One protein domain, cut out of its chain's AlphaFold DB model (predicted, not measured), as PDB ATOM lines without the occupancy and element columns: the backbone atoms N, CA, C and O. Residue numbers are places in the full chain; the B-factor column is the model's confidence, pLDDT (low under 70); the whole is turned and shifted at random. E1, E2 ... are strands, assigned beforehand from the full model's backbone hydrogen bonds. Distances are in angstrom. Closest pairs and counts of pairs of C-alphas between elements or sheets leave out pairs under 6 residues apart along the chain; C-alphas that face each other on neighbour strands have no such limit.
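What this domain is: This is residues 25 to 87 of the 102 residues of an uncharacterized protein of Halobacteriovoraceae bacterium (UniProt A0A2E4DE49). Two antiparallel sheets, E3 E4 E5 and E2 E1 E6, form a sandwich, their strands crossed at 86 degrees. Residues 75 to 87 trail from E6 with no named element. The printed part, 63 residues with strands E1 to E6 in order and no named helix, is all strand by class and compact, with a radius of gyration of the C-alphas of 11.4 A and spans of 31 by 22 by 18 A.

How they stand to each other: E3, residues 40 to 46, E4, residues 49 to 58, and E5, residues 63 to 65, form a meander, each the antiparallel neighbour of the one before. Within hydrogen-bond range are N 44 and O 55, 3.0 A, and N 56 and O 64, 2.8 A. E1, residues 25 to 29, has neighbours E2, residues 34 to 36, with N 35 and O 27 at 2.8 A, and E6, residues 69 to 74, with N 28 and O 71 at 2.8 A.

Where its parts are: E4, 22.0 A long, bends by 57 degrees at residue 52. E1 begins at C-alpha 25 (146.739, 142.830, 151.193); E6 ends at C-alpha 74 (149.097, 143.312, 156.824).

The domain as a whole: The printed part has no cut. The pLDDT is under 70 at residue 25, residues 49 to 52 and residues 74 to 87.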
ATOM      1  N   GLU A  25     146.473 142.830 152.628       68.62
ATOM      2  CA  GLU A  25     146.739 142.830 151.193       68.62
ATOM      3  C   GLU A  25     146.538 141.414 150.640       68.62
ATOM      4  O   GLU A  25     145.759 141.214 149.707       68.62
ATOM      5  N   GLU A  26     147.139 140.414 151.290       74.31
ATOM      6  CA  GLU A  26     147.012 139.011 150.902       74.31
ATOM      7  C   GLU A  26     147.218 138.035 152.070       74.31
ATOM      8  O   GLU A  26     147.882 138.324 153.072       74.31
ATOM      9  N   VAL A  27     146.654 136.839 151.919       80.50
ATOM     10  CA  VAL A  27     146.869 135.688 152.800       80.50
ATOM     11  C   VAL A  27     147.436 134.554 151.962       80.50
ATOM     12  O   VAL A  27     146.791 134.074 151.032       80.50
ATOM     13  N   LYS A  28     148.628 134.087 152.320       81.56
ATOM     14  CA  LYS A  28     149.255 132.924 151.699       81.56
ATOM     15  C   LYS A  28     148.920 131.678 152.501       81.56
ATOM     16  O   LYS A  28     149.158 131.622 153.711       81.56
ATOM     17  N   LEU A  29     148.366 130.685 151.821       84.75
ATOM     18  CA  LEU A  29     147.991 129.406 152.405       84.75
ATOM     19  C   LEU A  29     149.142 128.408 152.310       84.75
ATOM     20  O   LEU A  29     150.000 128.504 151.435       84.75
ATOM     21  N   THR A  30     149.131 127.399 153.175       82.06
ATOM     22  CA  THR A  30     150.169 126.357 153.222       82.06
ATOM     23  C   THR A  30     150.234 125.503 151.957       82.06
ATOM     24  O   THR A  30     151.277 124.931 151.643       82.06
ATOM     25  N   ASN A  31     149.146 125.453 151.186       82.94
ATOM     26  CA  ASN A  31     149.101 124.820 149.867       82.94
ATOM     27  C   ASN A  31     149.642 125.717 148.730       82.94
ATOM     28  O   ASN A  31     149.610 125.312 147.569       82.94
ATOM     29  N   GLY A  32     150.132 126.918 149.048       81.44
ATOM     30  CA  GLY A  32     150.684 127.882 148.098       81.44
ATOM     31  C   GLY A  32     149.653 128.773 147.404       81.44
ATOM     32  O   GLY A  32     150.053 129.626 146.612       81.44
ATOM     33  N   LEU A  33     148.356 128.610 147.686       83.75
ATOM     34  CA  LEU A  33     147.319 129.513 147.189       83.75
ATOM     35  C   LEU A  33     147.387 130.870 147.890       83.75
ATOM     36  O   LEU A  33     147.826 130.981 149.036       83.75
ATOM     37  N   ILE A  34     146.909 131.894 147.188       83.00
ATOM     38  CA  ILE A  34     146.816 133.259 147.693       83.00
ATOM     39  C   ILE A  34     145.340 133.635 147.758       83.00
ATOM     40  O   ILE A  34     144.624 133.530 146.763       83.00
ATOM     41  N   LEU A  35     144.893 134.054 148.939       78.94
ATOM     42  CA  LEU A  35     143.584 134.649 149.150       78.94
ATOM     43  C   LEU A  35     143.747 136.170 149.198       78.94
ATOM     44  O   LEU A  35     144.392 136.718 150.095       78.94
ATOM     45  N   GLU A  36     143.175 136.837 148.202       82.19
ATOM     46  CA  GLU A  36     143.179 138.293 148.092       82.19
ATOM     47  C   GLU A  36     142.282 138.943 149.156       82.19
ATOM     48  O   GLU A  36     141.227 138.414 149.515       82.19
ATOM     49  N   ALA A  37     142.665 140.135 149.613       70.44
ATOM     50  CA  ALA A  37     141.938 140.889 150.634       70.44
ATOM     51  C   ALA A  37     140.458 141.140 150.317       70.44
ATOM     52  O   ALA A  37     139.603 141.091 151.200       70.44
ATOM     53  N   ASN A  38     140.140 141.385 149.043       74.44
ATOM     54  CA  ASN A  38     138.774 141.609 148.565       74.44
ATOM     55  C   ASN A  38     137.834 140.417 148.824       74.44
ATOM     56  O   ASN A  38     136.621 140.625 148.881       74.44
ATOM     57  N   ASN A  39     138.378 139.212 149.000       78.69
ATOM     58  CA  ASN A  39     137.650 137.971 149.228       78.69
ATOM     59  C   ASN A  39     137.591 137.580 150.705       78.69
ATOM     60  O   ASN A  39     137.009 136.548 151.032       78.69
ATOM     61  N   ILE A  40     138.150 138.389 151.605       78.81
ATOM     62  CA  ILE A  40     138.109 138.138 153.043       78.81
ATOM     63  C   ILE A  40     136.917 138.875 153.657       78.81
ATOM     64  O   ILE A  40     136.677 140.045 153.356       78.81
ATOM     65  N   ASP A  41     136.158 138.174 154.498       77.88
ATOM     66  CA  ASP A  41     135.033 138.732 155.253       77.88
ATOM     67  C   ASP A  41     135.445 139.046 156.694       77.88
ATOM     68  O   ASP A  41     135.318 140.178 157.165       77.88
ATOM     69  N   ARG A  42     135.998 138.051 157.402       75.56
ATOM     70  CA  ARG A  42     136.314 138.158 158.833       75.56
ATOM     71  C   ARG A  42     137.630 137.507 159.191       75.56
ATOM     72  O   ARG A  42     138.060 136.539 158.569       75.56
ATOM     73  N   ILE A  43     138.257 138.041 160.237       76.06
ATOM     74  CA  ILE A  43     139.563 137.587 160.715       76.06
ATOM     75  C   ILE A  43     139.625 137.685 162.217       76.06
ATOM     76  O   ILE A  43     139.230 138.689 162.816       76.06
ATOM     77  N   ARG A  44     140.200 136.653 162.825       77.62
ATOM     78  CA  ARG A  44     140.547 136.669 164.236       77.62
ATOM     79  C   ARG A  44     142.047 136.595 164.420       77.62
ATOM     80  O   ARG A  44     142.681 135.609 164.057       77.62
ATOM     81  N   PHE A  45     142.590 137.620 165.060       77.81
ATOM     82  CA  PHE A  45     143.954 137.608 165.567       77.81
ATOM     83  C   PHE A  45     144.030 136.852 166.891       77.81
ATOM     84  O   PHE A  45     143.055 136.772 167.643       77.81
ATOM     85  N   ASN A  46     145.202 136.300 167.176       75.25
ATOM     86  CA  ASN A  46     145.465 135.625 168.428       75.25
ATOM     87  C   ASN A  46     145.434 136.634 169.576       75.25
ATOM     88  O   ASN A  46     146.159 137.627 169.573       75.25
ATOM     89  N   ARG A  47     144.650 136.330 170.613       72.12
ATOM     90  CA  ARG A  47     144.456 137.221 171.770       72.12
ATOM     91  C   ARG A  47     145.732 137.550 172.560       72.12
ATOM     92  O   ARG A  47     145.722 138.444 173.395       72.12
ATOM     93  N   PHE A  48     146.796 136.767 172.391       72.56
ATOM     94  CA  PHE A  48     148.064 136.950 173.099       72.56
ATOM     95  C   PHE A  48     149.178 137.497 172.202       72.56
ATOM     96  O   PHE A  48     150.231 137.883 172.707       72.56
ATOM     97  N   ASP A  49     148.970 137.495 170.887       69.06
ATOM     98  CA  ASP A  49     149.942 137.932 169.894       69.06
ATOM     99  C   ASP A  49     149.198 138.454 168.664       69.06
ATOM    100  O   ASP A  49     148.828 137.691 167.772       69.06
ATOM    101  N   SER A  50     149.004 139.771 168.597       63.41
ATOM    102  CA  SER A  50     148.283 140.431 167.501       63.41
ATOM    103  C   SER A  50     148.969 140.305 166.135       63.41
ATOM    104  O   SER A  50     148.404 140.710 165.123       63.41
ATOM    105  N   LYS A  51     150.175 139.721 166.071       66.62
ATOM    106  CA  LYS A  51     150.852 139.379 164.812       66.62
ATOM    107  C   LYS A  51     150.494 137.987 164.297       66.62
ATOM    108  O   LYS A  51     150.911 137.628 163.199       66.62
ATOM    109  N   LYS A  52     149.767 137.189 165.079       69.56
ATOM    110  CA  LYS A  52     149.316 135.848 164.702       69.56
ATOM    111  C   LYS A  52     147.827 135.854 164.431       69.56
ATOM    112  O   LYS A  52     147.064 136.513 165.127       69.56
ATOM    113  N   VAL A  53     147.424 135.080 163.436       78.50
ATOM    114  CA  VAL A  53     146.021 134.878 163.077       78.50
ATOM    115  C   VAL A  53     145.590 133.500 163.563       78.50
ATOM    116  O   VAL A  53     146.303 132.518 163.361       78.50
ATOM    117  N   ASP A  54     144.446 133.443 164.240       80.81
ATOM    118  CA  ASP A  54     143.829 132.193 164.677       80.81
ATOM    119  C   ASP A  54     142.981 131.584 163.551       80.81
ATOM    120  O   ASP A  54     143.025 130.368 163.353       80.81
ATOM    121  N   TRP A  55     142.228 132.418 162.820       85.00
ATOM    122  CA  TRP A  55     141.433 132.004 161.660       85.00
ATOM    123  C   TRP A  55     141.018 133.171 160.753       85.00
ATOM    124  O   TRP A  55     141.015 134.336 161.168       85.00
ATOM    125  N   ILE A  56     140.635 132.825 159.521       83.25
ATOM    126  CA  ILE A  56     140.112 133.709 158.474       83.25
ATOM    127  C   ILE A  56     138.869 133.071 157.855       83.25
ATOM    128  O   ILE A  56     138.827 131.867 157.626       83.25
ATOM    129  N   GLU A  57     137.867 133.888 157.562       82.06
ATOM    130  CA  GLU A  57     136.676 133.497 156.817       82.06
ATOM    131  C   GLU A  57     136.579 134.325 155.536       82.06
ATOM    132  O   GLU A  57     136.678 135.558 155.567       82.06
ATOM    133  N   SER A  58     136.413 133.647 154.401       80.25
ATOM    134  CA  SER A  58     136.198 134.289 153.108       80.25
ATOM    135  C   SER A  58     134.741 134.716 152.929       80.25
ATOM    136  O   SER A  58     133.834 134.187 153.571       80.25
ATOM    137  N   LYS A  59     134.493 135.623 151.983       77.75
ATOM    138  CA  LYS A  59     133.135 136.047 151.595       77.75
ATOM    139  C   LYS A  59     132.278 134.919 151.022       77.75
ATOM    140  O   LYS A  59     131.055 134.990 151.093       77.75
ATOM    141  N   ASP A  60     132.917 133.877 150.501       82.19
ATOM    142  CA  ASP A  60     132.249 132.667 150.014       82.19
ATOM    143  C   ASP A  60     131.938 131.672 151.151       82.19
ATOM    144  O   ASP A  60     131.441 130.575 150.899       82.19
ATOM    145  N   GLY A  61     132.243 132.029 152.405       76.75
ATOM    146  CA  GLY A  61     132.036 131.186 153.584       76.75
ATOM    147  C   GLY A  61     133.107 130.112 153.775       76.75
ATOM    148  O   GLY A  61     132.889 129.149 154.511       76.75
ATOM    149  N   VAL A  62     134.264 130.237 153.113       85.31
ATOM    150  CA  VAL A  62     135.397 129.328 153.331       85.31
ATOM    151  C   VAL A  62     136.082 129.710 154.630       85.31
ATOM    152  O   VAL A  62     136.514 130.847 154.799       85.31
ATOM    153  N   TYR A  63     136.218 128.742 155.526       87.38
ATOM    154  CA  TYR A  63     136.924 128.912 156.786       87.38
ATOM    155  C   TYR A  63     138.339 128.343 156.683       87.38
ATOM    156  O   TYR A  63     138.520 127.206 156.250       87.38
ATOM    157  N   LEU A  64     139.321 129.138 157.094       87.06
ATOM    158  CA  LEU A  64     140.740 128.805 157.101       87.06
ATOM    159  C   LEU A  64     141.272 128.983 158.515       87.06
ATOM    160  O   LEU A  64     141.142 130.063 159.099       87.06
ATOM    161  N   ASP A  65     141.876 127.942 159.072       89.81
ATOM    162  CA  ASP A  65     142.471 128.025 160.399       89.81
ATOM    163  C   ASP A  65     143.976 128.336 160.337       89.81
ATOM    164  O   ASP A  65     144.596 128.426 159.277       89.81
ATOM    165  N   ARG A  66     144.595 128.515 161.506       84.81
ATOM    166  CA  ARG A  66     146.035 128.792 161.629       84.81
ATOM    167  C   ARG A  66     146.967 127.767 160.962       84.81
ATOM    168  O   ARG A  66     148.146 128.064 160.811       84.81
ATOM    169  N   TYR A  67     146.503 126.551 160.683       89.50
ATOM    170  CA  TYR A  67     147.285 125.497 160.035       89.50
ATOM    171  C   TYR A  67     147.163 125.558 158.511       89.50
ATOM    172  O   TYR A  67     148.083 125.140 157.809       89.50
ATOM    173  N   ASP A  68     146.065 126.114 158.007       87.88
ATOM    174  CA  ASP A  68     145.882 126.413 156.586       87.88
ATOM    175  C   ASP A  68     146.623 127.691 156.169       87.88
ATOM    176  O   ASP A  68     146.956 127.870 154.996       87.88
ATOM    177  N   ILE A  69     146.908 128.575 157.128       84.50
ATOM    178  CA  ILE A  69     147.515 129.886 156.904       84.50
ATOM    179  C   ILE A  69     149.033 129.816 157.105       84.50
ATOM    180  O   ILE A  69     149.530 129.590 158.205       84.50
ATOM    181  N   GLU A  70     149.790 130.072 156.039       83.81
ATOM    182  CA  GLU A  70     151.252 130.175 156.094       83.81
ATOM    183  C   GLU A  70     151.687 131.578 156.531       83.81
ATOM    184  O   GLU A  70     152.572 131.740 157.376       83.81
ATOM    185  N   ARG A  71     151.079 132.609 155.936       79.62
ATOM    186  CA  ARG A  71     151.448 134.009 156.161       79.62
ATOM    187  C   ARG A  71     150.278 134.935 155.856       79.62
ATOM    188  O   ARG A  71     149.505 134.685 154.940       79.62
ATOM    189  N   VAL A  72     150.208 136.042 156.587       74.62
ATOM    190  CA  VAL A  72     149.286 137.150 156.311       74.62
ATOM    191  C   VAL A  72     150.102 138.419 156.110       74.62
ATOM    192  O   VAL A  72     150.937 138.752 156.957       74.62
ATOM    193  N   GLU A  73     149.895 139.111 154.992       72.81
ATOM    194  CA  GLU A  73     150.476 140.428 154.745       72.81
ATOM    195  C   GLU A  73     149.492 141.514 155.183       72.81
ATOM    196  O   GLU A  73     148.401 141.665 154.632       72.81
ATOM    197  N   LEU A  74     149.892 142.248 156.226       67.12
ATOM    198  CA  LEU A  74     149.097 143.312 156.824       67.12
ATOM    199  C   LEU A  74     149.616 144.679 156.384       67.12
ATOM    200  O   LEU A  74     150.782 145.003 156.631       67.12
ATOM    201  N   LYS A  75     148.734 145.527 155.853       60.62
ATOM    202  CA  LYS A  75     148.998 146.960 155.711       60.62
ATOM    203  C   LYS A  75     148.526 147.657 156.981       60.62
ATOM    204  O   LYS A  75     147.415 148.168 157.073       60.62
ATOM    205  N   LEU A  76     149.360 147.623 158.016       50.41
ATOM    206  CA  LEU A  76     149.030 148.303 159.265       50.41
ATOM    207  C   LEU A  76     149.011 149.824 159.024       50.41
ATOM    208  O   LEU A  76     150.040 150.372 158.616       50.41
ATOM    209  N   PRO A  77     147.912 150.549 159.322       45.34
ATOM    210  CA  PRO A  77     148.032 151.975 159.573       45.34
ATOM    211  C   PRO A  77     148.976 152.159 160.771       45.34
ATOM    212  O   PRO A  77     149.074 151.279 161.627       45.34
ATOM    213  N   ASN A  78     149.665 153.300 160.858       44.91
ATOM    214  CA  ASN A  78     150.706 153.605 161.863       44.91
ATOM    215  C   ASN A  78     150.282 153.465 163.351       44.91
ATOM    216  O   ASN A  78     151.058 153.802 164.245       44.91
ATOM    217  N   ASN A  79     149.068 152.990 163.645       41.34
ATOM    218  CA  ASN A  79     148.527 152.786 164.978       41.34
ATOM    219  C   ASN A  79     147.977 151.347 165.161       41.34
ATOM    220  O   ASN A  79     146.847 151.063 164.764       41.34
ATOM    221  N   PRO A  80     148.732 150.434 165.800       41.44
ATOM    222  CA  PRO A  80     148.359 149.023 165.949       41.44
ATOM    223  C   PRO A  80     147.218 148.756 166.949       41.44
ATOM    224  O   PRO A  80     146.728 147.634 167.013       41.44
ATOM    225  N   ARG A  81     146.765 149.758 167.721       40.97
ATOM    226  CA  ARG A  81     145.665 149.612 168.701       40.97
ATOM    227  C   ARG A  81     144.269 149.510 168.081       40.97
ATOM    228  O   ARG A  81     143.332 149.134 168.773       40.97
ATOM    229  N   SER A  82     144.114 149.847 166.803       43.25
ATOM    230  CA  SER A  82     142.812 149.856 166.120       43.25
ATOM    231  C   SER A  82     142.287 148.452 165.789       43.25
ATOM    232  O   SER A  82     141.103 148.295 165.514       43.25
ATOM    233  N   LEU A  83     143.156 147.436 165.816       43.09
ATOM    234  CA  LEU A  83     142.830 146.053 165.452       43.09
ATOM    235  C   LEU A  83     142.042 145.305 166.538       43.09
ATOM    236  O   LEU A  83     141.115 144.569 166.210       43.09
ATOM    237  N   ASP A  84     142.353 145.543 167.816       41.50
ATOM    238  CA  ASP A  84     141.643 144.918 168.946       41.50
ATOM    239  C   ASP A  84     140.179 145.400 169.033       41.50
ATOM    240  O   ASP A  84     139.278 144.663 169.432       41.50
ATOM    241  N   ILE A  85     139.913 146.627 168.567       41.81
ATOM    242  CA  ILE A  85     138.596 147.280 168.645       41.81
ATOM    243  C   ILE A  85     137.560 146.610 167.723       41.81
ATOM    244  O   ILE A  85     136.363 146.682 167.998       41.81
ATOM    245  N   ILE A  86     137.987 145.898 166.674       46.09
ATOM    246  CA  ILE A  86     137.065 145.225 165.743       46.09
ATOM    247  C   ILE A  86     136.540 143.892 166.318       46.09
ATOM    248  O   ILE A  86     135.459 143.452 165.932       46.09
ATOM    249  N   ASN A  87     137.240 143.251 167.268       44.44
ATOM    250  CA  ASN A  87     136.933 141.861 167.662       44.44
ATOM    251  C   ASN A  87     136.432 141.662 169.104       44.44
ATOM    252  O   ASN A  87     135.927 140.587 169.415       44.44
TER     253      ASN A  87